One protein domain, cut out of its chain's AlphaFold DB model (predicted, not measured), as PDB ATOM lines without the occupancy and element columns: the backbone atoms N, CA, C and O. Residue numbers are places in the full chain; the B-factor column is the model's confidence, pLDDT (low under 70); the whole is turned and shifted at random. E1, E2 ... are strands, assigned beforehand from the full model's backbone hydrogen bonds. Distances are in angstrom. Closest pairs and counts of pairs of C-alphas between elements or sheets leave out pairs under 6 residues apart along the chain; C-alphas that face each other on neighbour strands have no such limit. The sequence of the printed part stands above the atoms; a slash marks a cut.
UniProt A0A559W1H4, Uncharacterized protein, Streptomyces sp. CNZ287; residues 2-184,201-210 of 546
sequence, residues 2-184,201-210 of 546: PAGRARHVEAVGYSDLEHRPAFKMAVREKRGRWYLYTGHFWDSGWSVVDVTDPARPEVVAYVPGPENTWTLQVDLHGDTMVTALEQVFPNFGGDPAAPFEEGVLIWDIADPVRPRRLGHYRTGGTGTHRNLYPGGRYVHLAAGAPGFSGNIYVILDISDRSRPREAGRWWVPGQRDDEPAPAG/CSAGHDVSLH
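AT A GLANCE: This is residues 2 to 184 and 201 to 210 of the 546 residues of an uncharacterized protein of Streptomyces sp. CNZ287 (UniProt A0A559W1H4). Three four-stranded sheets, E1 to E4, E5 to E8 and E9 to E12, follow one another like three blades of a partial propeller, an open fan with E1, E5 and E9 on the inside and E4, E8 and E12 on the outside. The middle blade faces one neighbour on each side, and residues 3 to 10 stick out. The printed part has 193 residues with no named helix and twelve strands in chain order, each sheet antiparallel in that order. The class is all strand, though under half of the residues are in named elements. The whole is compact, with a radius of gyration of the C-alphas of 17.9 A and spans of 55 by 40 by 37 A.

HOW THE PARTS SIT: Begin with E1, residues 22 to 29, E2, 34 to 40, E3, 45 to 50, and E4, 58 to 64: a meander, each strand the antiparallel neighbour of the one before. Within hydrogen-bond range you find N 26 and O 37 at 2.9 A, N 36 and O 49 at 2.8 A, and N 48 and O 61 at 2.8 A. The next meander is E5, residues 74 to 77, E6, 80 to 87, E7, 103 to 108, and E8, 116 to 121; look for N 82 and O 75 at 2.8 A, N 83 and O 105 at 3.0 A, and N 106 and O 119 at 3.0 A. The last is E9, residues 127 to 132, E10, 138 to 144, E11, 151 to 157, and E12, 165 to 170, with N 129 and O 142, N 141 and O 154, and N 155 and O 168 at 2.9, 2.9 and 2.8 A. In each meander, successive strands form hairpins, and each sheet is strongly twisted. They make a stack of sheets, face to face in turn: the first two have best planes 10 degrees apart, the last two 17 degrees. The closest C-alphas of E1 and E5 are those of Ala 26 and Asp 75, 5.6 A; of E6 and E9, those of Glu 86 and Gly 127, 4.4 A. E1 and E9 are apart.

IN THESE COORDINATES: Find C-alpha 22 at (69.409, -42.177, 41.309), where E1 begins; it runs 19.4 A, and E2 19.5 A. E6 starts at C-alpha 80, (86.067, -35.768, 32.001), and runs 23.7 A; E11 runs 18.6 A. E12 ends at C-alpha 170, (94.161, -31.287, 55.300).

THE WHOLE: The C-alphas farthest apart, of Gly 32 and Pro 180, are 55.2 A apart. Look for the long link from E6 to E7. Residues 185 to 200 are not printed; C-alphas 184 and 201 are 18.1 A apart across this cut. Confidence is under 70 at residues 2 to 3, 181 to 184 and 201 to 205.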
ATOM      1  N   PRO A   2      54.483 -40.163  39.031       60.97
ATOM      2  CA  PRO A   2      54.030 -40.471  40.387       60.97
ATOM      3  C   PRO A   2      53.133 -39.359  40.947       60.97
ATOM      4  O   PRO A   2      53.232 -38.204  40.531       60.97
ATOM      5  N   ALA A   3      52.287 -39.683  41.926       64.44
ATOM      6  CA  ALA A   3      51.481 -38.679  42.616       64.44
ATOM      7  C   ALA A   3      52.378 -37.745  43.454       64.44
ATOM      8  O   ALA A   3      53.021 -38.177  44.410       64.44
ATOM      9  N   GLY A   4      52.397 -36.455  43.109       73.69
ATOM     10  CA  GLY A   4      53.192 -35.427  43.781       73.69
ATOM     11  C   GLY A   4      52.366 -34.191  44.137       73.69
ATOM     12  O   GLY A   4      51.268 -33.986  43.621       73.69
ATOM     13  N   ARG A   5      52.900 -33.345  45.025       81.69
ATOM     14  CA  ARG A   5      52.386 -31.988  45.258       81.69
ATOM     15  C   ARG A   5      53.441 -30.984  44.818       81.69
ATOM     16  O   ARG A   5      54.567 -31.037  45.299       81.69
ATOM     17  N   ALA A   6      53.043 -30.068  43.945       87.00
ATOM     18  CA  ALA A   6      53.870 -28.993  43.422       87.00
ATOM     19  C   ALA A   6      53.142 -27.652  43.588       87.00
ATOM     20  O   ALA A   6      51.911 -27.604  43.636       87.00
ATOM     21  N   ARG A   7      53.902 -26.562  43.706       86.69
ATOM     22  CA  ARG A   7      53.388 -25.189  43.741       86.69
ATOM     23  C   ARG A   7      54.457 -24.274  43.149       86.69
ATOM     24  O   ARG A   7      55.597 -24.345  43.588       86.69
ATOM     25  N   HIS A   8      54.084 -23.439  42.178       89.31
ATOM     26  CA  HIS A   8      55.006 -22.594  41.396       89.31
ATOM     27  C   HIS A   8      56.097 -23.365  40.618       89.31
ATOM     28  O   HIS A   8      57.041 -22.757  40.130       89.31
ATOM     29  N   VAL A   9      55.942 -24.684  40.470       91.00
ATOM     30  CA  VAL A   9      56.750 -25.563  39.615       91.00
ATOM     31  C   VAL A   9      55.832 -26.603  38.974       91.00
ATOM     32  O   VAL A   9      54.787 -26.932  39.543       91.00
ATOM     33  N   GLU A  10      56.237 -27.135  37.827       90.38
ATOM     34  CA  GLU A  10      55.542 -28.192  37.093       90.38
ATOM     35  C   GLU A  10      56.486 -29.385  36.889       90.38
ATOM     36  O   GLU A  10      57.693 -29.211  36.724       90.38
ATOM     37  N   ALA A  11      55.952 -30.606  36.940       91.25
ATOM     38  CA  ALA A  11      56.723 -31.808  36.644       91.25
ATOM     39  C   ALA A  11      56.663 -32.075  35.135       91.25
ATOM     40  O   ALA A  11      55.600 -32.419  34.626       91.25
ATOM     41  N   VAL A  12      57.792 -31.922  34.440       94.19
ATOM     42  CA  VAL A  12      57.867 -32.048  32.971       94.19
ATOM     43  C   VAL A  12      57.978 -33.512  32.534       94.19
ATOM     44  O   VAL A  12      57.169 -33.980  31.738       94.19
ATOM     45  N   GLY A  13      58.921 -34.264  33.107       93.19
ATOM     46  CA  GLY A  13      59.117 -35.693  32.840       93.19
ATOM     47  C   GLY A  13      59.467 -36.488  34.096       93.19
ATOM     48  O   GLY A  13      59.734 -35.932  35.162       93.19
ATOM     49  N   TYR A  14      59.440 -37.815  33.972       94.06
ATOM     50  CA  TYR A  14      59.835 -38.750  35.023       94.06
ATOM     51  C   TYR A  14      60.346 -40.049  34.404       94.06
ATOM     52  O   TYR A  14      59.692 -40.611  33.530       94.06
ATOM     53  N   SER A  15      61.461 -40.545  34.933       93.94
ATOM     54  CA  SER A  15      61.931 -41.914  34.747       93.94
ATOM     55  C   SER A  15      62.148 -42.528  36.127       93.94
ATOM     56  O   SER A  15      62.626 -41.848  37.039       93.94
ATOM     57  N   ASP A  16      61.794 -43.800  36.289       93.56
ATOM     58  CA  ASP A  16      62.167 -44.606  37.456       93.56
ATOM     59  C   ASP A  16      63.535 -45.292  37.280       93.56
ATOM     60  O   ASP A  16      63.952 -46.063  38.144       93.56
ATOM     61  N   LEU A  17      64.231 -44.974  36.179       95.62
ATOM     62  CA  LEU A  17      65.588 -45.403  35.849       95.62
ATOM     63  C   LEU A  17      65.740 -46.928  35.799       95.62
ATOM     64  O   LEU A  17      66.692 -47.487  36.340       95.62
ATOM     65  N   GLU A  18      64.771 -47.601  35.168       95.50
ATOM     66  CA  GLU A  18      64.686 -49.071  35.108       95.50
ATOM     67  C   GLU A  18      64.696 -49.709  36.509       95.50
ATOM     68  O   GLU A  18      65.322 -50.742  36.748       95.50
ATOM     69  N   HIS A  19      64.013 -49.052  37.449       93.94
ATOM     70  CA  HIS A  19      63.950 -49.403  38.867       93.94
ATOM     71  C   HIS A  19      65.279 -49.282  39.641       93.94
ATOM     72  O   HIS A  19      65.384 -49.868  40.717       93.94
ATOM     73  N   ARG A  20      66.259 -48.499  39.155       94.19
ATOM     74  CA  ARG A  20      67.515 -48.182  39.869       94.19
ATOM     75  C   ARG A  20      67.516 -46.725  40.347       94.19
ATOM     76  O   ARG A  20      67.909 -45.834  39.591       94.19
ATOM     77  N   PRO A  21      67.077 -46.403  41.579       91.06
ATOM     78  CA  PRO A  21      66.929 -45.014  42.012       91.06
ATOM     79  C   PRO A  21      68.257 -44.242  41.971       91.06
ATOM     80  O   PRO A  21      69.255 -44.655  42.564       91.06
ATOM     81  N   ALA A  22      68.278 -43.101  41.279       91.19
ATOM     82  CA  ALA A  22      69.409 -42.177  41.309       91.19
ATOM     83  C   ALA A  22      69.485 -41.439  42.651       91.19
ATOM     84  O   ALA A  22      68.463 -41.114  43.258       91.19
ATOM     85  N   PHE A  23      70.706 -41.117  43.074       90.56
ATOM     86  CA  PHE A  23      70.970 -40.377  44.310       90.56
ATOM     87  C   PHE A  23      71.699 -39.053  44.060       90.56
ATOM     88  O   PHE A  23      71.310 -38.012  44.594       90.56
ATOM     89  N   LYS A  24      72.727 -39.071  43.205       91.69
ATOM     90  CA  LYS A  24      73.442 -37.877  42.729       91.69
ATOM     91  C   LYS A  24      73.433 -37.824  41.220       91.69
ATOM     92  O   LYS A  24      73.349 -38.864  40.574       91.69
ATOM     93  N   MET A  25      73.522 -36.617  40.675       94.19
ATOM     94  CA  MET A  25      73.417 -36.392  39.244       94.19
ATOM     95  C   MET A  25      74.246 -35.196  38.785       94.19
ATOM     96  O   MET A  25      74.293 -34.187  39.483       94.19
ATOM     97  N   ALA A  26      74.824 -35.299  37.593       96.00
ATOM     98  CA  ALA A  26      75.461 -34.198  36.882       96.00
ATOM     99  C   ALA A  26      74.928 -34.155  35.440       96.00
ATOM    100  O   ALA A  26      74.734 -35.200  34.819       96.00
ATOM    101  N   VAL A  27      74.655 -32.955  34.924       96.06
ATOM    102  CA  VAL A  27      74.030 -32.741  33.608       96.06
ATOM    103  C   VAL A  27      74.994 -32.046  32.655       96.06
ATOM    104  O   VAL A  27      75.758 -31.179  33.081       96.06
ATOM    105  N   ARG A  28      74.939 -32.401  31.370       95.94
ATOM    106  CA  ARG A  28      75.697 -31.730  30.308       95.94
ATOM    107  C   ARG A  28      75.001 -31.742  28.954       95.94
ATOM    108  O   ARG A  28      74.262 -32.671  28.631       95.94
ATOM    109  N   GLU A  29      75.342 -30.754  28.147       96.81
ATOM    110  CA  GLU A  29      75.104 -30.692  26.712       96.81
ATOM    111  C   GLU A  29      76.271 -31.382  25.969       96.81
ATOM    112  O   GLU A  29      77.438 -31.329  26.385       96.81
ATOM    113  N   LYS A  30      75.965 -32.083  24.872       96.38
ATOM    114  CA  LYS A  30      76.952 -32.556  23.895       96.38
ATOM    115  C   LYS A  30      76.305 -32.739  22.514       96.38
ATOM    116  O   LYS A  30      75.660 -33.755  22.257       96.38
ATOM    117  N   ARG A  31      76.612 -31.831  21.575       95.25
ATOM    118  CA  ARG A  31      76.233 -31.906  20.140       95.25
ATOM    119  C   ARG A  31      74.712 -31.890  19.884       95.25
ATOM    120  O   ARG A  31      74.209 -32.665  19.074       95.25
ATOM    121  N   GLY A  32      73.993 -30.995  20.550       96.56
ATOM    122  CA  GLY A  32      72.540 -30.829  20.468       96.56
ATOM    123  C   GLY A  32      71.738 -31.798  21.342       96.56
ATOM    124  O   GLY A  32      70.522 -31.865  21.184       96.56
ATOM    125  N   ARG A  33      72.389 -32.557  22.234       98.06
ATOM    126  CA  ARG A  33      71.744 -33.527  23.136       98.06
ATOM    127  C   ARG A  33      72.139 -33.283  24.583       98.06
ATOM    128  O   ARG A  33      73.271 -32.891  24.863       98.06
ATOM    129  N   TRP A  34      71.207 -33.548  25.488       98.25
ATOM    130  CA  TRP A  34      71.371 -33.362  26.924       98.25
ATOM    131  C   TRP A  34      71.445 -34.709  27.627       98.25
ATOM    132  O   TRP A  34      70.603 -35.579  27.415       98.25
ATOM    133  N   TYR A  35      72.443 -34.866  28.490       98.25
ATOM    134  CA  TYR A  35      72.719 -36.110  29.197       98.25
ATOM    135  C   TYR A  35      72.819 -35.865  30.698       98.25
ATOM    136  O   TYR A  35      73.597 -35.021  31.150       98.25
ATOM    137  N   LEU A  36      72.057 -36.640  31.466       97.38
ATOM    138  CA  LEU A  36      72.138 -36.715  32.917       97.38
ATOM    139  C   LEU A  36      72.891 -37.992  33.307       97.38
ATOM    140  O   LEU A  36      72.441 -39.102  33.028       97.38
ATOM    141  N   TYR A  37      74.031 -37.835  33.968       97.94
ATOM    142  CA  TYR A  37      74.805 -38.928  34.551       97.94
ATOM    143  C   TYR A  37      74.382 -39.065  36.003       97.94
ATOM    144  O   TYR A  37      74.357 -38.054  36.706       97.94
ATOM    145  N   THR A  38      74.064 -40.273  36.470       97.00
ATOM    146  CA  THR A  38      73.582 -40.479  37.843       97.00
ATOM    147  C   THR A  38      74.339 -41.572  38.582       97.00
ATOM    148  O   THR A  38      74.450 -42.686  38.082       97.00
ATOM    149  N   GLY A  39      74.788 -41.273  39.802       95.94
ATOM    150  CA  GLY A  39      75.270 -42.269  40.760       95.94
ATOM    151  C   GLY A  39      74.118 -42.853  41.578       95.94
ATOM    152  O   GLY A  39      73.217 -42.119  42.005       95.94
ATOM    153  N   HIS A  40      74.154 -44.167  41.786       94.00
ATOM    154  CA  HIS A  40      73.142 -44.922  42.527       94.00
ATOM    155  C   HIS A  40      73.597 -45.228  43.966       94.00
ATOM    156  O   HIS A  40      74.794 -45.306  44.246       94.00
ATOM    157  N   PHE A  41      72.630 -45.340  44.887       88.00
ATOM    158  CA  PHE A  41      72.873 -45.590  46.322       88.00
ATOM    159  C   PHE A  41      72.487 -47.014  46.754       88.00
ATOM    160  O   PHE A  41      73.148 -47.594  47.609       88.00
ATOM    161  N   TRP A  42      71.419 -47.572  46.173       88.06
ATOM    162  CA  TRP A  42      70.917 -48.921  46.485       88.06
ATOM    163  C   TRP A  42      71.371 -49.979  45.473       88.06
ATOM    164  O   TRP A  42      71.496 -51.149  45.820       88.06
ATOM    165  N   ASP A  43      71.660 -49.546  44.249       90.88
ATOM    166  CA  ASP A  43      72.285 -50.327  43.188       90.88
ATOM    167  C   ASP A  43      73.729 -49.842  43.014       90.88
ATOM    168  O   ASP A  43      73.982 -48.638  43.105       90.88
ATOM    169  N   SER A  44      74.677 -50.743  42.746       93.38
ATOM    170  CA  SER A  44      76.058 -50.346  42.441       93.38
ATOM    171  C   SER A  44      76.235 -50.119  40.940       93.38
ATOM    172  O   SER A  44      76.154 -51.054  40.133       93.38
ATOM    173  N   GLY A  45      76.483 -48.867  40.562       96.62
ATOM    174  CA  GLY A  45      76.743 -48.430  39.194       96.62
ATOM    175  C   GLY A  45      76.352 -46.981  38.917       96.62
ATOM    176  O   GLY A  45      76.062 -46.189  39.821       96.62
ATOM    177  N   TRP A  46      76.324 -46.650  37.627       98.00
ATOM    178  CA  TRP A  46      75.951 -45.337  37.108       98.00
ATOM    179  C   TRP A  46      75.052 -45.467  35.878       98.00
ATOM    180  O   TRP A  46      75.376 -46.211  34.953       98.00
ATOM    181  N   SER A  47      73.961 -44.705  35.833       97.94
ATOM    182  CA  SER A  47      73.132 -44.570  34.627       97.94
ATOM    183  C   SER A  47      73.508 -43.318  33.841       97.94
ATOM    184  O   SER A  47      73.876 -42.292  34.417       97.94
ATOM    185  N   VAL A  48      73.363 -43.393  32.519       98.38
ATOM    186  CA  VAL A  48      73.311 -42.234  31.624       98.38
ATOM    187  C   VAL A  48      71.892 -42.148  31.077       98.38
ATOM    188  O   VAL A  48      71.386 -43.108  30.491       98.38
ATOM    189  N   VAL A  49      71.261 -40.996  31.264       98.50
ATOM    190  CA  VAL A  49      69.897 -40.701  30.820       98.50
ATOM    191  C   VAL A  49      69.971 -39.615  29.756       98.50
ATOM    192  O   VAL A  49      70.568 -38.566  29.997       98.50
ATOM    193  N   ASP A  50      69.380 -39.848  28.590       98.38
ATOM    194  CA  ASP A  50      69.109 -38.776  27.638       98.38
ATOM    195  C   ASP A  50      67.903 -37.976  28.145       98.38
ATOM    196  O   ASP A  50      66.850 -38.535  28.452       98.38
ATOM    197  N   VAL A  51      68.093 -36.666  28.277       98.06
ATOM    198  CA  VAL A  51      67.093 -35.693  28.737       98.06
ATOM    199  C   VAL A  51      66.930 -34.544  27.730       98.06
ATOM    200  O   VAL A  51      66.501 -33.451  28.092       98.06
ATOM    201  N   THR A  52      67.282 -34.784  26.458       98.31
ATOM    202  CA  THR A  52      67.133 -33.834  25.337       98.31
ATOM    203  C   THR A  52      65.671 -33.451  25.126       98.31
ATOM    204  O   THR A  52      65.371 -32.280  24.907       98.31
ATOM    205  N   ASP A  53      64.763 -34.423  25.246       97.94
ATOM    206  CA  ASP A  53      63.353 -34.171  25.536       97.94
ATOM    207  C   ASP A  53      63.137 -34.354  27.051       97.94
ATOM    208  O   ASP A  53      63.074 -35.491  27.532       97.94
ATOM    209  N   PRO A  54      63.016 -33.271  27.841       95.81
ATOM    210  CA  PRO A  54      62.839 -33.376  29.285       95.81
ATOM    211  C   PRO A  54      61.476 -33.960  29.689       95.81
ATOM    212  O   PRO A  54      61.313 -34.330  30.851       95.81
ATOM    213  N   ALA A  55      60.502 -34.063  28.772       97.12
ATOM    214  CA  ALA A  55      59.240 -34.764  29.016       97.12
ATOM    215  C   ALA A  55      59.374 -36.286  28.825       97.12
ATOM    216  O   ALA A  55      58.561 -37.050  29.356       97.12
ATOM    217  N   ARG A  56      60.422 -36.735  28.122       97.12
ATOM    218  CA  ARG A  56      60.717 -38.143  27.824       97.12
ATOM    219  C   ARG A  56      62.166 -38.527  28.180       97.12
ATOM    220  O   ARG A  56      62.948 -38.852  27.290       97.12
ATOM    221  N   PRO A  57      62.531 -38.530  29.475       97.38
ATOM    222  CA  PRO A  57      63.840 -39.005  29.916       97.38
ATOM    223  C   PRO A  57      64.013 -40.509  29.641       97.38
ATOM    224  O   PRO A  57      63.269 -41.333  30.180       97.38
ATOM    225  N   GLU A  58      65.020 -40.876  28.848       98.00
ATOM    226  CA  GLU A  58      65.287 -42.260  28.421       98.00
ATOM    227  C   GLU A  58      66.656 -42.733  28.939       98.00
ATOM    228  O   GLU A  58      67.670 -42.065  28.743       98.00
ATOM    229  N   VAL A  59      66.714 -43.885  29.620       98.38
ATOM    230  CA  VAL A  59      67.995 -44.484  30.039       98.38
ATOM    231  C   VAL A  59      68.691 -45.038  28.797       98.38
ATOM    232  O   VAL A  59      68.159 -45.910  28.117       98.38
ATOM    233  N   VAL A  60      69.876 -44.511  28.486       98.38
ATOM    234  CA  VAL A  60      70.631 -44.840  27.262       98.38
ATOM    235  C   VAL A  60      71.896 -45.653  27.527       98.38
ATOM    236  O   VAL A  60      72.429 -46.263  26.600       98.38
ATOM    237  N   ALA A  61      72.373 -45.698  28.774       97.88
ATOM    238  CA  ALA A  61      73.413 -46.626  29.207       97.88
ATOM    239  C   ALA A  61      73.346 -46.895  30.717       97.88
ATOM    240  O   ALA A  61      72.966 -46.021  31.496       97.88
ATOM    241  N   TYR A  62      73.810 -48.077  31.125       97.62
ATOM    242  CA  TYR A  62      74.113 -48.418  32.513       97.62
ATOM    243  C   TYR A  62      75.538 -48.972  32.600       97.62
ATOM    244  O   TYR A  62      75.900 -49.888  31.861       97.62
ATOM    245  N   VAL A  63      76.344 -48.417  33.502       97.38
ATOM    246  CA  VAL A  63      77.697 -48.883  33.816       97.38
ATOM    247  C   VAL A  63      77.642 -49.555  35.191       97.38
ATOM    248  O   VAL A  63      77.452 -48.848  36.182       97.38
ATOM    249  N   PRO A  64      77.781 -50.890  35.289       96.56
ATOM    250  CA  PRO A  64      77.750 -51.575  36.577       96.56
ATOM    251  C   PRO A  64      78.947 -51.165  37.440       96.56
ATOM    252  O   PRO A  64      80.071 -51.029  36.949       96.56
ATOM    253  N   GLY A  65      78.687 -50.971  38.727       96.19
ATOM    254  CA  GLY A  65      79.699 -50.714  39.740       96.19
ATOM    255  C   GLY A  65      80.194 -52.007  40.400       96.19
ATOM    256  O   GLY A  65      79.634 -53.081  40.168       96.19
ATOM    257  N   PRO A  66      81.257 -51.922  41.214       96.12
ATOM    258  CA  PRO A  66      81.760 -53.058  41.979       96.12
ATOM    259  C   PRO A  66      80.792 -53.474  43.098       96.12
ATOM    260  O   PRO A  66      80.063 -52.653  43.658       96.12
ATOM    261  N   GLU A  67      80.786 -54.761  43.442       94.44
ATOM    262  CA  GLU A  67      79.974 -55.298  44.543       94.44
ATOM    263  C   GLU A  67      80.383 -54.697  45.903       94.44
ATOM    264  O   GLU A  67      81.492 -54.184  46.061       94.44
ATOM    265  N   ASN A  68      79.463 -54.724  46.879       94.81
ATOM    266  CA  ASN A  68      79.650 -54.202  48.249       94.81
ATOM    267  C   ASN A  68      80.202 -52.758  48.335       94.81
ATOM    268  O   ASN A  68      80.802 -52.359  49.331       94.81
ATOM    269  N   THR A  69      80.008 -51.972  47.276       95.94
ATOM    270  CA  THR A  69      80.597 -50.642  47.105       95.94
ATOM    271  C   THR A  69      79.513 -49.650  46.719       95.94
ATOM    272  O   THR A  69      78.709 -49.917  45.825       95.94
ATOM    273  N   TRP A  70      79.507 -48.481  47.351       95.56
ATOM    274  CA  TRP A  70      78.679 -47.370  46.912       95.56
ATOM    275  C   TRP A  70      79.317 -46.611  45.759       95.56
ATOM    276  O   TRP A  70      80.488 -46.241  45.783       95.56
ATOM    277  N   THR A  71      78.469 -46.282  44.795       95.81
ATOM    278  CA  THR A  71      78.763 -45.500  43.588       95.81
ATOM    279  C   THR A  71      78.029 -44.155  43.612       95.81
ATOM    280  O   THR A  71      77.671 -43.580  42.583       95.81
ATOM    281  N   LEU A  72      77.756 -43.668  44.826       90.94
ATOM    282  CA  LEU A  72      76.697 -42.710  45.139       90.94
ATOM    283  C   LEU A  72      76.959 -41.263  44.704       90.94
ATOM    284  O   LEU A  72      76.090 -40.417  44.895       90.94
ATOM    285  N   GLN A  73      78.116 -40.954  44.113       92.81
ATOM    286  CA  GLN A  73      78.471 -39.613  43.648       92.81
ATOM    287  C   GLN A  73      79.025 -39.636  42.219       92.81
ATOM    288  O   GLN A  73      79.720 -40.563  41.799       92.81
ATOM    289  N   VAL A  74      78.689 -38.571  41.492       95.88
ATOM    290  CA  VAL A  74      79.161 -38.246  40.148       95.88
ATOM    291  C   VAL A  74      79.351 -36.731  40.056       95.88
ATOM    292  O   VAL A  74      78.544 -35.974  40.598       95.88
ATOM    293  N   ASP A  75      80.417 -36.296  39.391       97.25
ATOM    294  CA  ASP A  75      80.633 -34.906  38.981       97.25
ATOM    295  C   ASP A  75      81.428 -34.876  37.666       97.25
ATOM    296  O   ASP A  75      82.105 -35.851  37.330       97.25
ATOM    297  N   LEU A  76      81.342 -33.804  36.880       97.19
ATOM    298  CA  LEU A  76      81.976 -33.755  35.559       97.19
ATOM    299  C   LEU A  76      82.281 -32.330  35.095       97.19
ATOM    300  O   LEU A  76      81.610 -31.374  35.469       97.19
ATOM    301  N   HIS A  77      83.264 -32.209  34.206       96.81
ATOM    302  CA  HIS A  77      83.531 -30.980  33.468       96.81
ATOM    303  C   HIS A  77      84.146 -31.304  32.102       96.81
ATOM    304  O   HIS A  77      85.237 -31.884  32.004       96.81
ATOM    305  N   GLY A  78      83.480 -30.862  31.032       94.94
ATOM    306  CA  GLY A  78      83.869 -31.181  29.658       94.94
ATOM    307  C   GLY A  78      83.747 -32.682  29.388       94.94
ATOM    308  O   GLY A  78      82.745 -33.296  29.735       94.94
ATOM    309  N   ASP A  79      84.777 -33.283  28.790       96.94
ATOM    310  CA  ASP A  79      84.805 -34.724  28.484       96.94
ATOM    311  C   ASP A  79      85.435 -35.578  29.605       96.94
ATOM    312  O   ASP A  79      85.770 -36.739  29.388       96.94
ATOM    313  N   THR A  80      85.604 -35.027  30.814       98.12
ATOM    314  CA  THR A  80      86.067 -35.768  32.001       98.12
ATOM    315  C   THR A  80      84.968 -35.831  33.059       98.12
ATOM    316  O   THR A  80      84.477 -34.793  33.501       98.12
ATOM    317  N   MET A  81      84.642 -37.043  33.501       98.31
ATOM    318  CA  MET A  81      83.774 -37.318  34.650       98.31
ATOM    319  C   MET A  81      84.584 -37.965  35.773       98.31
ATOM    320  O   MET A  81      85.526 -38.718  35.518       98.31
ATOM    321  N   VAL A  82      84.200 -37.686  37.014       98.38
ATOM    322  CA  VAL A  82      84.696 -38.347  38.220       98.38
ATOM    323  C   VAL A  82      83.530 -39.006  38.946       98.38
ATOM    324  O   VAL A  82      82.433 -38.448  39.008       98.38
ATOM    325  N   THR A  83      83.757 -40.193  39.500       98.00
ATOM    326  CA  THR A  83      82.778 -40.866  40.359       98.00
ATOM    327  C   THR A  83      83.441 -41.382  41.625       98.00
ATOM    328  O   THR A  83      84.613 -41.767  41.617       98.00
ATOM    329  N   ALA A  84      82.689 -41.361  42.721       96.31
ATOM    330  CA  ALA A  84      83.133 -41.903  43.995       96.31
ATOM    331  C   ALA A  84      82.998 -43.429  44.049       96.31
ATOM    332  O   ALA A  84      82.095 -44.011  43.441       96.31
ATOM    333  N   LEU A  85      83.877 -44.037  44.842       97.38
ATOM    334  CA  LEU A  85      83.751 -45.383  45.381       97.38
ATOM    335  C   LEU A  85      83.912 -45.292  46.904       97.38
ATOM    336  O   LEU A  85      84.900 -44.725  47.386       97.38
ATOM    337  N   GLU A  86      82.961 -45.844  47.649       95.06
ATOM    338  CA  GLU A  86      82.957 -45.847  49.117       95.06
ATOM    339  C   GLU A  86      82.500 -47.209  49.655       95.06
ATOM    340  O   GLU A  86      81.631 -47.860  49.072       95.06
ATOM    341  N   GLN A  87      83.060 -47.635  50.786       93.88
ATOM    342  CA  GLN A  87      82.587 -48.806  51.517       93.88
ATOM    343  C   GLN A  87      81.123 -48.615  51.947       93.88
ATOM    344  O   GLN A  87      80.794 -47.640  52.623       93.88
ATOM    345  N   VAL A  88      80.251 -49.574  51.624       91.31
ATOM    346  CA  VAL A  88      78.878 -49.575  52.151       91.31
ATOM    347  C   VAL A  88      78.929 -49.856  53.654       91.31
ATOM    348  O   VAL A  88      79.470 -50.880  54.076       91.31
ATOM    349  N   PHE A  89      78.363 -48.978  54.488       85.69
ATOM    350  CA  PHE A  89      78.379 -49.223  55.935       85.69
ATOM    351  C   PHE A  89      77.437 -50.372  56.337       85.69
ATOM    352  O   PHE A  89      76.386 -50.566  55.713       85.69
ATOM    353  N   PRO A  90      77.731 -51.099  57.434       84.75
ATOM    354  CA  PRO A  90      76.958 -52.285  57.813       84.75
ATOM    355  C   PRO A  90      75.481 -51.999  58.109       84.75
ATOM    356  O   PRO A  90      74.609 -52.820  57.830       84.75
ATOM    357  N   ASN A  91      75.166 -50.801  58.608       80.50
ATOM    358  CA  ASN A  91      73.792 -50.373  58.880       80.50
ATOM    359  C   ASN A  91      72.960 -50.087  57.609       80.50
ATOM    360  O   ASN A  91      71.746 -49.928  57.713       80.50
ATOM    361  N   PHE A  92      73.589 -50.047  56.429       84.12
ATOM    362  CA  PHE A  92      72.927 -50.009  55.120       84.12
ATOM    363  C   PHE A  92      72.929 -51.365  54.399       84.12
ATOM    364  O   PHE A  92      72.513 -51.442  53.246       84.12
ATOM    365  N   GLY A  93      73.371 -52.437  55.063       87.31
ATOM    366  CA  GLY A  93      73.468 -53.768  54.463       87.31
ATOM    367  C   GLY A  93      74.786 -54.043  53.737       87.31
ATOM    368  O   GLY A  93      74.864 -55.038  53.023       87.31
ATOM    369  N   GLY A  94      75.812 -53.207  53.928       89.06
ATOM    370  CA  GLY A  94      77.177 -53.560  53.539       89.06
ATOM    371  C   GLY A  94      77.689 -54.739  54.365       89.06
ATOM    372  O   GLY A  94      77.455 -54.806  55.573       89.06
ATOM    373  N   ASP A  95      78.384 -55.675  53.729       91.62
ATOM    374  CA  ASP A  95      79.023 -56.795  54.419       91.62
ATOM    375  C   ASP A  95      80.452 -56.383  54.830       91.62
ATOM    376  O   ASP A  95      81.282 -56.132  53.952       91.62
ATOM    377  N   PRO A  96      80.785 -56.305  56.139       88.19
ATOM    378  CA  PRO A  96      82.131 -55.951  56.589       88.19
ATOM    379  C   PRO A  96      83.210 -56.965  56.178       88.19
ATOM    380  O   PRO A  96      84.393 -56.629  56.211       88.19
ATOM    381  N   ALA A  97      82.826 -58.205  55.856       91.88
ATOM    382  CA  ALA A  97      83.736 -59.279  55.472       91.88
ATOM    383  C   ALA A  97      83.894 -59.426  53.947       91.88
ATOM    384  O   ALA A  97      84.824 -60.100  53.497       91.88
ATOM    385  N   ALA A  98      83.015 -58.810  53.149       93.56
ATOM    386  CA  ALA A  98      83.104 -58.853  51.694       93.56
ATOM    387  C   ALA A  98      84.069 -57.778  51.151       93.56
ATOM    388  O   ALA A  98      84.131 -56.665  51.683       93.56
ATOM    389  N   PRO A  99      84.812 -58.067  50.066       95.12
ATOM    390  CA  PRO A  99      85.664 -57.074  49.420       95.12
ATOM    391  C   PRO A  99      84.827 -55.924  48.845       95.12
ATOM    392  O   PRO A  99      83.716 -56.140  48.370       95.12
ATOM    393  N   PHE A 100      85.392 -54.719  48.845       95.62
ATOM    394  CA  PHE A 100      84.825 -53.517  48.231       95.62
ATOM    395  C   PHE A 100      85.910 -52.788  47.421       95.62
ATOM    396  O   PHE A 100      87.109 -53.025  47.610       95.62
ATOM    397  N   GLU A 101      85.514 -51.899  46.510       97.00
ATOM    398  CA  GLU A 101      86.428 -50.917  45.920       97.00
ATOM    399  C   GLU A 101      86.254 -49.542  46.574       97.00
ATOM    400  O   GLU A 101      85.225 -49.227  47.157       97.00
ATOM    401  N   GLU A 102      87.278 -48.700  46.480       96.69
ATOM    402  CA  GLU A 102      87.314 -47.420  47.183       96.69
ATOM    403  C   GLU A 102      88.022 -46.345  46.355       96.69
ATOM    404  O   GLU A 102      88.811 -46.653  45.452       96.69
ATOM    405  N   GLY A 103      87.720 -45.084  46.656       97.81
ATOM    406  CA  GLY A 103      88.427 -43.922  46.141       97.81
ATOM    407  C   GLY A 103      87.666 -43.209  45.030       97.81
ATOM    408  O   GLY A 103      86.512 -42.827  45.224       97.81
ATOM    409  N   VAL A 104      88.326 -42.962  43.895       98.25
ATOM    410  CA  VAL A 104      87.784 -42.166  42.778       98.25
ATOM    411  C   VAL A 104      88.096 -42.827  41.442       98.25
ATOM    412  O   VAL A 104      89.257 -43.124  41.145       98.25
ATOM    413  N   LEU A 105      87.079 -42.984  40.595       98.56
ATOM    414  CA  LEU A 105      87.247 -43.364  39.194       98.56
ATOM    415  C   LEU A 105      87.182 -42.127  38.297       98.56
ATOM    416  O   LEU A 105      86.332 -41.256  38.477       98.56
ATOM    417  N   ILE A 106      88.090 -42.063  37.323       98.81
ATOM    418  CA  ILE A 106      88.160 -40.990  36.324       98.81
ATOM    419  C   ILE A 106      87.761 -41.576  34.976       98.81
ATOM    420  O   ILE A 106      88.274 -42.625  34.577       98.81
ATOM    421  N   TRP A 107      86.884 -40.882  34.260       98.75
ATOM    422  CA  TRP A 107      86.263 -41.359  33.029       98.75
ATOM    423  C   TRP A 107      86.404 -40.342  31.899       98.75
ATOM    424  O   TRP A 107      86.263 -39.137  32.103       98.75
ATOM    425  N   ASP A 108      86.632 -40.857  30.698       98.56
ATOM    426  CA  ASP A 108      86.419 -40.177  29.426       98.56
ATOM    427  C   ASP A 108      84.949 -40.352  29.031       98.56
ATOM    428  O   ASP A 108      84.447 -41.478  28.975       98.56
ATOM    429  N   ILE A 109      84.272 -39.233  28.789       98.31
ATOM    430  CA  ILE A 109      82.880 -39.171  28.323       98.31
ATOM    431  C   ILE A 109      82.762 -38.353  27.025       98.31
ATOM    432  O   ILE A 109      81.761 -37.674  26.791       98.31
ATOM    433  N   ALA A 110      83.784 -38.384  26.159       97.88
ATOM    434  CA  ALA A 110      83.716 -37.784  24.823       97.88
ATOM    435  C   ALA A 110      82.627 -38.429  23.940       97.88
ATOM    436  O   ALA A 110      81.955 -37.724  23.179       97.88
ATOM    437  N   ASP A 111      82.423 -39.745  24.084       97.88
ATOM    438  CA  ASP A 111      81.165 -40.424  23.753       97.88
ATOM    439  C   ASP A 111      80.285 -40.427  25.018       97.88
ATOM    440  O   ASP A 111      80.639 -41.083  26.005       97.88
ATOM    441  N   PRO A 112      79.162 -39.686  25.036       96.81
ATOM    442  CA  PRO A 112      78.390 -39.501  26.252       96.81
ATOM    443  C   PRO A 112      77.702 -40.782  26.737       96.81
ATOM    444  O   PRO A 112      77.477 -40.904  27.940       96.81
ATOM    445  N   VAL A 113      77.408 -41.735  25.842       97.75
ATOM    446  CA  VAL A 113      76.699 -42.989  26.166       97.75
ATOM    447  C   VAL A 113      77.637 -44.194  26.278       97.75
ATOM    448  O   VAL A 113      77.183 -45.314  26.504       97.75
ATOM    449  N   ARG A 114      78.956 -43.983  26.155       98.06
ATOM    450  CA  ARG A 114      79.985 -45.012  26.377       98.06
ATOM    451  C   ARG A 114      81.129 -44.501  27.268       98.06
ATOM    452  O   ARG A 114      82.258 -44.383  26.785       98.06
ATOM    453  N   PRO A 115      80.875 -44.221  28.565       97.94
ATOM    454  CA  PRO A 115      81.919 -43.805  29.497       97.94
ATOM    455  C   PRO A 115      83.078 -44.807  29.542       97.94
ATOM    456  O   PRO A 115      82.882 -46.005  29.755       97.94
ATOM    457  N   ARG A 116      84.306 -44.314  29.375       98.44
ATOM    458  CA  ARG A 116      85.523 -45.132  29.343       98.44
ATOM    459  C   ARG A 116      86.418 -44.782  30.523       98.44
ATOM    460  O   ARG A 116      86.927 -43.667  30.606       98.44
ATOM    461  N   ARG A 117      86.650 -45.738  31.428       98.44
ATOM    462  CA  ARG A 117      87.551 -45.538  32.575       98.44
ATOM    463  C   ARG A 117      88.964 -45.198  32.085       98.44
ATOM    464  O   ARG A 117      89.547 -45.945  31.300       98.44
ATOM    465  N   LEU A 118      89.498 -44.079  32.563       98.62
ATOM    466  CA  LEU A 118      90.864 -43.616  32.325       98.62
ATOM    467  C   LEU A 118      91.808 -44.072  33.435       98.62
ATOM    468  O   LEU A 118      92.883 -44.583  33.144       98.62
ATOM    469  N   GLY A 119      91.394 -43.903  34.693       98.44
ATOM    470  CA  GLY A 119      92.230 -44.150  35.863       98.44
ATOM    471  C   GLY A 119      91.422 -44.359  37.141       98.44
ATOM    472  O   GLY A 119      90.206 -44.154  37.174       98.44
ATOM    473  N   HIS A 120      92.123 -44.786  38.188       98.56
ATOM    474  CA  HIS A 120      91.586 -45.073  39.520       98.56
ATOM    475  C   HIS A 120      92.552 -44.499  40.558       98.56
ATOM    476  O   HIS A 120      93.727 -44.867  40.565       98.56
ATOM    477  N   TYR A 121      92.072 -43.600  41.416       98.56
ATOM    478  CA  TYR A 121      92.765 -43.218  42.643       98.56
ATOM    479  C   TYR A 121      92.212 -44.008  43.828       98.56
ATOM    480  O   TYR A 121      90.998 -44.097  43.988       98.56
ATOM    481  N   ARG A 122      93.109 -44.529  44.664       98.31
ATOM    482  CA  ARG A 122      92.801 -45.291  45.877       98.31
ATOM    483  C   ARG A 122      93.263 -44.502  47.097       98.31
ATOM    484  O   ARG A 122      94.417 -44.082  47.149       98.31
ATOM    485  N   THR A 123      92.359 -44.278  48.046       97.06
ATOM    486  CA  THR A 123      92.634 -43.610  49.330       97.06
ATOM    487  C   THR A 123      93.349 -44.534  50.314       97.06
ATOM    488  O   THR A 123      94.041 -44.054  51.212       97.06
ATOM    489  N   GLY A 124      93.175 -45.853  50.162       95.81
ATOM    490  CA  GLY A 124      93.581 -46.864  51.137       95.81
ATOM    491  C   GLY A 124      92.691 -46.944  52.385       95.81
ATOM    492  O   GLY A 124      92.981 -47.759  53.257       95.81
ATOM    493  N   GLY A 125      91.651 -46.109  52.494       93.81
ATOM    494  CA  GLY A 125      90.683 -46.097  53.594       93.81
ATOM    495  C   GLY A 125      89.299 -46.575  53.148       93.81
ATOM    496  O   GLY A 125      89.175 -47.492  52.338       93.81
ATOM    497  N   THR A 126      88.244 -45.938  53.661       93.00
ATOM    498  CA  THR A 126      86.846 -46.248  53.297       93.00
ATOM    499  C   THR A 126      86.436 -45.718  51.920       93.00
ATOM    500  O   THR A 126      85.345 -46.038  51.458       93.00
ATOM    501  N   GLY A 127      87.286 -44.931  51.250       96.00
ATOM    502  CA  GLY A 127      87.019 -44.347  49.936       96.00
ATOM    503  C   GLY A 127      86.659 -42.867  49.999       96.00
ATOM    504  O   GLY A 127      87.186 -42.131  50.834       96.00
ATOM    505  N   THR A 128      85.802 -42.402  49.087       95.94
ATOM    506  CA  THR A 128      85.370 -40.994  49.067       95.94
ATOM    507  C   THR A 128      83.863 -40.856  49.194       95.94
ATOM    508  O   THR A 128      83.120 -41.470  48.437       95.94
ATOM    509  N   HIS A 129      83.405 -40.014  50.121       92.69
ATOM    510  CA  HIS A 129      81.974 -39.805  50.325       92.69
ATOM    511  C   HIS A 129      81.401 -38.817  49.301       92.69
ATOM    512  O   HIS A 129      80.375 -39.071  48.666       92.69
ATOM    513  N   ARG A 130      82.061 -37.661  49.116       91.50
ATOM    514  CA  ARG A 130      81.637 -36.612  48.171       91.50
ATOM    515  C   ARG A 130      82.819 -35.873  47.572       91.50
ATOM    516  O   ARG A 130      83.697 -35.400  48.285       91.50
ATOM    517  N   ASN A 131      82.780 -35.708  46.256       95.56
ATOM    518  CA  ASN A 131      83.840 -35.073  45.485       95.56
ATOM    519  C   ASN A 131      83.299 -33.871  44.702       95.56
ATOM    520  O   ASN A 131      82.089 -33.769  44.471       95.56
ATOM    521  N   LEU A 132      84.202 -32.992  44.270       97.50
ATOM    522  CA  LEU A 132      83.922 -31.914  43.324       97.50
ATOM    523  C   LEU A 132      85.056 -31.817  42.296       97.50
ATOM    524  O   LEU A 132      86.234 -31.781  42.661       97.50
ATOM    525  N   TYR A 133      84.705 -31.764  41.014       97.94
ATOM    526  CA  TYR A 133      85.641 -31.563  39.910       97.94
ATOM    527  C   TYR A 133      85.238 -30.317  39.106       97.94
ATOM    528  O   TYR A 133      84.448 -30.413  38.171       97.94
ATOM    529  N   PRO A 134      85.807 -29.135  39.413       96.19
ATOM    530  CA  PRO A 134      85.414 -27.880  38.773       96.19
ATOM    531  C   PRO A 134      85.949 -27.742  37.337       96.19
ATOM    532  O   PRO A 134      85.738 -26.710  36.705       96.19
ATOM    533  N   GLY A 135      86.680 -28.746  36.837       95.81
ATOM    534  CA  GLY A 135      87.466 -28.692  35.610       95.81
ATOM    535  C   GLY A 135      88.975 -28.586  35.850       95.81
ATOM    536  O   GLY A 135      89.462 -28.359  36.957       95.81
ATOM    537  N   GLY A 136      89.745 -28.753  34.773       95.69
ATOM    538  CA  GLY A 136      91.194 -28.552  34.780       95.69
ATOM    539  C   GLY A 136      91.994 -29.711  35.384       95.69
ATOM    540  O   GLY A 136      91.968 -30.830  34.858       95.69
ATOM    541  N   ARG A 137      92.789 -29.396  36.419       97.31
ATOM    542  CA  ARG A 137      93.839 -30.264  36.991       97.31
ATOM    543  C   ARG A 137      93.440 -30.978  38.280       97.31
ATOM    544  O   ARG A 137      93.947 -32.070  38.506       97.31
ATOM    545  N   TYR A 138      92.601 -30.374  39.117       98.69
ATOM    546  CA  TYR A 138      92.370 -30.859  40.479       98.69
ATOM    547  C   TYR A 138      90.945 -31.370  40.689       98.69
ATOM    548  O   TYR A 138      89.980 -30.767  40.225       98.69
ATOM    549  N   VAL A 139      90.833 -32.479  41.417       98.69
ATOM    550  CA  VAL A 139      89.581 -32.997  41.981       98.69
ATOM    551  C   VAL A 139      89.683 -32.870  43.496       98.69
ATOM    552  O   VAL A 139      90.730 -33.155  44.079       98.69
ATOM    553  N   HIS A 140      88.610 -32.427  44.133       98.75
ATOM    554  CA  HIS A 140      88.579 -32.129  45.556       98.75
ATOM    555  C   HIS A 140      87.693 -33.145  46.276       98.75
ATOM    556  O   HIS A 140      86.543 -33.337  45.879       98.75
ATOM    557  N   LEU A 141      88.229 -33.812  47.298       98.50
ATOM    558  CA  LEU A 141      87.645 -35.026  47.871       98.50
ATOM    559  C   LEU A 141      87.318 -34.860  49.360       98.50
ATOM    560  O   LEU A 141      88.139 -34.345  50.123       98.50
ATOM    561  N   ALA A 142      86.159 -35.377  49.767       97.56
ATOM    562  CA  ALA A 142      85.887 -35.813  51.131       97.56
ATOM    563  C   ALA A 142      86.267 -37.298  51.237       97.56
ATOM    564  O   ALA A 142      85.525 -38.158  50.758       97.56
ATOM    565  N   ALA A 143      87.446 -37.590  51.788       96.94
ATOM    566  CA  ALA A 143      88.077 -38.907  51.711       96.94
ATOM    567  C   ALA A 143      88.322 -39.518  53.095       96.94
ATOM    568  O   ALA A 143      88.936 -38.878  53.951       96.94
ATOM    569  N   GLY A 144      87.914 -40.771  53.290       95.19
ATOM    570  CA  GLY A 144      88.365 -41.581  54.418       95.19
ATOM    571  C   GLY A 144      89.768 -42.104  54.125       95.19
ATOM    572  O   GLY A 144      89.993 -42.716  53.083       95.19
ATOM    573  N   ALA A 145      90.726 -41.851  55.015       94.62
ATOM    574  CA  ALA A 145      92.142 -42.137  54.784       94.62
ATOM    575  C   ALA A 145      92.772 -42.887  55.974       94.62
ATOM    576  O   ALA A 145      92.376 -42.642  57.112       94.62
ATOM    577  N   PRO A 146      93.781 -43.754  55.754       95.19
ATOM    578  CA  PRO A 146      94.493 -44.428  56.840       95.19
ATOM    579  C   PRO A 146      95.107 -43.443  57.839       95.19
ATOM    580  O   PRO A 146      95.763 -42.483  57.428       95.19
ATOM    581  N   GLY A 147      94.938 -43.716  59.136       94.88
ATOM    582  CA  GLY A 147      95.451 -42.876  60.221       94.88
ATOM    583  C   GLY A 147      94.543 -41.705  60.619       94.88
ATOM    584  O   GLY A 147      95.017 -40.800  61.307       94.88
ATOM    585  N   PHE A 148      93.292 -41.669  60.138       93.00
ATOM    586  CA  PHE A 148      92.340 -40.591  60.408       93.00
ATOM    587  C   PHE A 148      90.940 -41.105  60.761       93.00
ATOM    588  O   PHE A 148      90.409 -42.026  60.140       93.00
ATOM    589  N   SER A 149      90.307 -40.408  61.700       89.75
ATOM    590  CA  SER A 149      88.899 -40.546  62.057       89.75
ATOM    591  C   SER A 149      87.998 -39.676  61.171       89.75
ATOM    592  O   SER A 149      88.190 -38.464  61.020       89.75
ATOM    593  N   GLY A 150      86.980 -40.311  60.586       89.50
ATOM    594  CA  GLY A 150      86.077 -39.683  59.620       89.50
ATOM    595  C   GLY A 150      86.770 -39.285  58.312       89.50
ATOM    596  O   GLY A 150      87.905 -39.666  58.029       89.50
ATOM    597  N   ASN A 151      86.074 -38.498  57.496       95.25
ATOM    598  CA  ASN A 151      86.621 -38.002  56.239       95.25
ATOM    599  C   ASN A 151      87.485 -36.753  56.461       95.25
ATOM    600  O   ASN A 151      87.130 -35.854  57.236       95.25
ATOM    601  N   ILE A 152      88.577 -36.671  55.708       97.62
ATOM    602  CA  ILE A 152      89.478 -35.520  55.616       97.62
ATOM    603  C   ILE A 152      89.434 -34.910  54.209       97.62
ATOM    604  O   ILE A 152      88.907 -35.508  53.267       97.62
ATOM    605  N   TYR A 153      89.993 -33.711  54.054       98.75
ATOM    606  CA  TYR A 153      90.116 -33.055  52.755       98.75
ATOM    607  C   TYR A 153      91.345 -33.572  52.003       98.75
ATOM    608  O   TYR A 153      92.462 -33.485  52.512       98.75
ATOM    609  N   VAL A 154      91.155 -34.056  50.773       98.81
ATOM    610  CA  VAL A 154      92.245 -34.466  49.872       98.81
ATOM    611  C   VAL A 154      92.110 -33.749  48.527       98.81
ATOM    612  O   VAL A 154      91.017 -33.650  47.965       98.81
ATOM    613  N   ILE A 155      93.231 -33.254  48.000       98.88
ATOM    614  CA  ILE A 155      93.349 -32.662  46.664       98.88
ATOM    615  C   ILE A 155      94.032 -33.678  45.753       98.88
ATOM    616  O   ILE A 155      95.164 -34.089  46.006       98.88
ATOM    617  N   LEU A 156      93.361 -34.057  44.670       98.75
ATOM    618  CA  LEU A 156      93.840 -35.029  43.697       98.75
ATOM    619  C   LEU A 156      94.262 -34.334  42.399       98.75
ATOM    620  O   LEU A 156      93.446 -33.689  41.747       98.75
ATOM    621  N   ASP A 157      95.521 -34.492  42.004       98.75
ATOM    622  CA  ASP A 157      96.050 -34.098  40.700       98.75
ATOM    623  C   ASP A 157      95.697 -35.148  39.639       98.75
ATOM    624  O   ASP A 157      96.074 -36.320  39.745       98.75
ATOM    625  N   ILE A 158      94.995 -34.704  38.597       98.69
ATOM    626  CA  ILE A 158      94.573 -35.508  37.447       98.69
ATOM    627  C   ILE A 158      95.179 -35.007  36.124       98.69
ATOM    628  O   ILE A 158      94.608 -35.230  35.054       98.69
ATOM    629  N   SER A 159      96.337 -34.333  36.172       98.25
ATOM    630  CA  SER A 159      97.105 -33.940  34.972       98.25
ATOM    631  C   SER A 159      97.321 -35.129  34.032       98.25
ATOM    632  O   SER A 159      97.034 -35.041  32.840       98.25
ATOM    633  N   ASP A 160      97.739 -36.265  34.597       98.12
ATOM    634  CA  ASP A 160      97.631 -37.581  33.972       98.12
ATOM    635  C   ASP A 160      96.381 -38.284  34.524       98.12
ATOM    636  O   ASP A 160      96.381 -38.834  35.626       98.12
ATOM    637  N   ARG A 161      95.307 -38.279  33.729       98.19
ATOM    638  CA  ARG A 161      94.013 -38.897  34.072       98.19
ATOM    639  C   ARG A 161      94.086 -40.417  34.234       98.19
ATOM    640  O   ARG A 161      93.177 -40.996  34.821       98.19
ATOM    641  N   SER A 162      95.139 -41.061  33.722       98.31
ATOM    642  CA  SER A 162      95.368 -42.498  33.896       98.31
ATOM    643  C   SER A 162      96.141 -42.837  35.171       98.31
ATOM    644  O   SER A 162      96.074 -43.965  35.657       98.31
ATOM    645  N   ARG A 163      96.849 -41.855  35.745       98.12
ATOM    646  CA  ARG A 163      97.693 -42.009  36.938       98.12
ATOM    647  C   ARG A 163      97.457 -40.857  37.923       98.12
ATOM    648  O   ARG A 163      98.400 -40.110  38.202       98.12
ATOM    649  N   PRO A 164      96.226 -40.707  38.445       98.38
ATOM    650  CA  PRO A 164      95.905 -39.661  39.407       98.38
ATOM    651  C   PRO A 164      96.721 -39.813  40.694       98.38
ATOM    652  O   PRO A 164      97.026 -40.930  41.125       98.38
ATOM    653  N   ARG A 165      97.100 -38.689  41.306       98.12
ATOM    654  CA  ARG A 165      97.981 -38.644  42.486       98.12
ATOM    655  C   ARG A 165      97.519 -37.582  43.461       98.12
ATOM    656  O   ARG A 165      97.047 -36.532  43.045       98.12
ATOM    657  N   GLU A 166      97.710 -37.820  44.749       98.62
ATOM    658  CA  GLU A 166      97.500 -36.776  45.745       98.62
ATOM    659  C   GLU A 166      98.459 -35.596  45.510       98.62
ATOM    660  O   GLU A 166      99.668 -35.786  45.359       98.62
ATOM    661  N   ALA A 167      97.903 -34.386  45.471       98.69
ATOM    662  CA  ALA A 167      98.645 -33.130  45.481       98.69
ATOM    663  C   ALA A 167      98.905 -32.655  46.918       98.69
ATOM    664  O   ALA A 167      99.981 -32.140  47.201       98.69
ATOM    665  N   GLY A 168      97.934 -32.863  47.813       98.50
ATOM    666  CA  GLY A 168      98.034 -32.602  49.246       98.50
ATOM    667  C   GLY A 168      96.722 -32.896  49.977       98.50
ATOM    668  O   GLY A 168      95.720 -33.269  49.362       98.50
ATOM    669  N   ARG A 169      96.728 -32.718  51.301       98.38
ATOM    670  CA  ARG A 169      95.591 -33.005  52.188       98.38
ATOM    671  C   ARG A 169      95.516 -32.039  53.369       98.38
ATOM    672  O   ARG A 169      96.491 -31.356  53.677       98.38
ATOM    673  N   TRP A 170      94.375 -32.019  54.051       98.56
ATOM    674  CA  TRP A 170      94.161 -31.287  55.300       98.56
ATOM    675  C   TRP A 170      93.102 -31.976  56.166       98.56
ATOM    676  O   TRP A 170      92.154 -32.565  55.648       98.56
ATOM    677  N   TRP A 171      93.241 -31.871  57.484       97.19
ATOM    678  CA  TRP A 171      92.307 -32.409  58.471       97.19
ATOM    679  C   TRP A 171      92.089 -31.396  59.599       97.19
ATOM    680  O   TRP A 171      92.942 -30.545  59.864       97.19
ATOM    681  N   VAL A 172      90.951 -31.500  60.286       95.00
ATOM    682  CA  VAL A 172      90.705 -30.757  61.528       95.00
ATOM    683  C   VAL A 172      91.600 -31.360  62.622       95.00
ATOM    684  O   VAL A 172      91.587 -32.582  62.776       95.00
ATOM    685  N   PRO A 173      92.350 -30.557  63.404       91.56
ATOM    686  CA  PRO A 173      93.184 -31.073  64.489       91.56
ATOM    687  C   PRO A 173      92.418 -32.002  65.440       91.56
ATOM    688  O   PRO A 173      91.299 -31.687  65.860       91.56
ATOM    689  N   GLY A 174      93.027 -33.145  65.750       88.25
ATOM    690  CA  GLY A 174      92.427 -34.247  66.503       88.25
ATOM    691  C   GLY A 174      91.752 -35.315  65.637       88.25
ATOM    692  O   GLY A 174      91.329 -36.333  66.173       88.25
ATOM    693  N   GLN A 175      91.636 -35.130  64.314       91.38
ATOM    694  CA  GLN A 175      91.184 -36.214  63.430       91.38
ATOM    695  C   GLN A 175      92.242 -37.309  63.241       91.38
ATOM    696  O   GLN A 175      91.856 -38.435  62.939       91.38
ATOM    697  N   ARG A 176      93.541 -37.001  63.356       93.94
ATOM    698  CA  ARG A 176      94.628 -37.972  63.143       93.94
ATOM    699  C   ARG A 176      94.818 -38.844  64.389       93.94
ATOM    700  O   ARG A 176      94.747 -38.324  65.495       93.94
ATOM    701  N   ASP A 177      95.076 -40.138  64.217       89.81
ATOM    702  CA  ASP A 177      95.039 -41.123  65.319       89.81
ATOM    703  C   ASP A 177      96.108 -40.911  66.419       89.81
ATOM    704  O   ASP A 177      95.982 -41.444  67.521       89.81
ATOM    705  N   ASP A 178      97.162 -40.139  66.135       91.25
ATOM    706  CA  ASP A 178      98.217 -39.723  67.074       91.25
ATOM    707  C   ASP A 178      97.983 -38.328  67.693       91.25
ATOM    708  O   ASP A 178      98.770 -37.878  68.528       91.25
ATOM    709  N   GLU A 179      96.918 -37.627  67.297       90.19
ATOM    710  CA  GLU A 179      96.502 -36.346  67.870       90.19
ATOM    711  C   GLU A 179      95.434 -36.576  68.964       90.19
ATOM    712  O   GLU A 179      94.592 -37.468  68.840       90.19
ATOM    713  N   PRO A 180      95.400 -35.770  70.045       81.31
ATOM    714  CA  PRO A 180      94.292 -35.813  70.996       81.31
ATOM    715  C   PRO A 180      92.963 -35.544  70.282       81.31
ATOM    716  O   PRO A 180      92.845 -34.552  69.562       81.31
ATOM    717  N   ALA A 181      91.969 -36.412  70.500       68.75
ATOM    718  CA  ALA A 181      90.669 -36.324  69.834       68.75
ATOM    719  C   ALA A 181      90.039 -34.919  69.971       68.75
ATOM    720  O   ALA A 181      90.220 -34.266  71.006       68.75
ATOM    721  N   PRO A 182      89.275 -34.433  68.971       64.31
ATOM    722  CA  PRO A 182      88.858 -33.040  68.937       64.31
ATOM    723  C   PRO A 182      87.944 -32.728  70.123       64.31
ATOM    724  O   PRO A 182      86.990 -33.464  70.388       64.31
ATOM    725  N   ALA A 183      88.191 -31.603  70.794       50.94
ATOM    726  CA  ALA A 183      87.292 -31.073  71.813       50.94
ATOM    727  C   ALA A 183      85.974 -30.607  71.158       50.94
ATOM    728  O   ALA A 183      85.827 -29.450  70.760       50.94
ATOM    729  N   GLY A 184      85.037 -31.538  70.987       50.44
ATOM    730  CA  GLY A 184      83.666 -31.252  70.572       50.44
ATOM    731  C   GLY A 184      82.816 -30.707  71.728       50.44
ATOM    732  O   GLY A 184      83.215 -30.834  72.891       50.44
ATOM    733  N   CYS A 201      77.517 -42.121  56.984       48.78
ATOM    734  CA  CYS A 201      78.568 -41.275  56.365       48.78
ATOM    735  C   CYS A 201      79.711 -40.654  57.181       48.78
ATOM    736  O   CYS A 201      80.496 -39.886  56.633       48.78
ATOM    737  N   SER A 202      79.858 -41.012  58.454       50.88
ATOM    738  CA  SER A 202      80.989 -40.567  59.278       50.88
ATOM    739  C   SER A 202      81.493 -41.638  60.246       50.88
ATOM    740  O   SER A 202      82.176 -41.294  61.199       50.88
ATOM    741  N   ALA A 203      81.107 -42.911  60.087       52.56
ATOM    742  CA  ALA A 203      81.470 -44.020  60.991       52.56
ATOM    743  C   ALA A 203      81.205 -43.783  62.505       52.56
ATOM    744  O   ALA A 203      81.750 -44.484  63.350       52.56
ATOM    745  N   GLY A 204      80.361 -42.807  62.866       54.06
ATOM    746  CA  GLY A 204      80.140 -42.383  64.258       54.06
ATOM    747  C   GLY A 204      80.690 -40.997  64.609       54.06
ATOM    748  O   GLY A 204      80.247 -40.417  65.594       54.06
ATOM    749  N   HIS A 205      81.607 -40.447  63.813       65.06
ATOM    750  CA  HIS A 205      82.329 -39.215  64.123       65.06
ATOM    751  C   HIS A 205      81.516 -37.943  63.841       65.06
ATOM    752  O   HIS A 205      80.975 -37.752  62.750       65.06
ATOM    753  N   ASP A 206      81.513 -37.024  64.806       78.56
ATOM    754  CA  ASP A 206      80.960 -35.678  64.630       78.56
ATOM    755  C   ASP A 206      81.836 -34.825  63.703       78.56
ATOM    756  O   ASP A 206      81.331 -34.128  62.823       78.56
ATOM    757  N   VAL A 207      83.160 -34.888  63.870       89.56
ATOM    758  CA  VAL A 207      84.128 -34.192  63.013       89.56
ATOM    759  C   VAL A 207      84.462 -35.080  61.816       89.56
ATOM    760  O   VAL A 207      85.322 -35.948  61.885       89.56
ATOM    761  N   SER A 208      83.748 -34.857  60.715       92.75
ATOM    762  CA  SER A 208      83.970 -35.507  59.421       92.75
ATOM    763  C   SER A 208      83.595 -34.533  58.303       92.75
ATOM    764  O   SER A 208      82.606 -33.799  58.436       92.75
ATOM    765  N   LEU A 209      84.384 -34.505  57.228       95.75
ATOM    766  CA  LEU A 209      84.072 -33.760  56.008       95.75
ATOM    767  C   LEU A 209      82.966 -34.496  55.248       95.75
ATOM    768  O   LEU A 209      83.165 -35.616  54.781       95.75
ATOM    769  N   HIS A 210      81.785 -33.894  55.141       92.56
ATOM    770  CA  HIS A 210      80.634 -34.593  54.565       92.56
ATOM    771  C   HIS A 210      80.348 -34.156  53.135       92.56
ATOM    772  O   HIS A 210      80.244 -34.985  52.235       92.56
TER     773      HIS A 210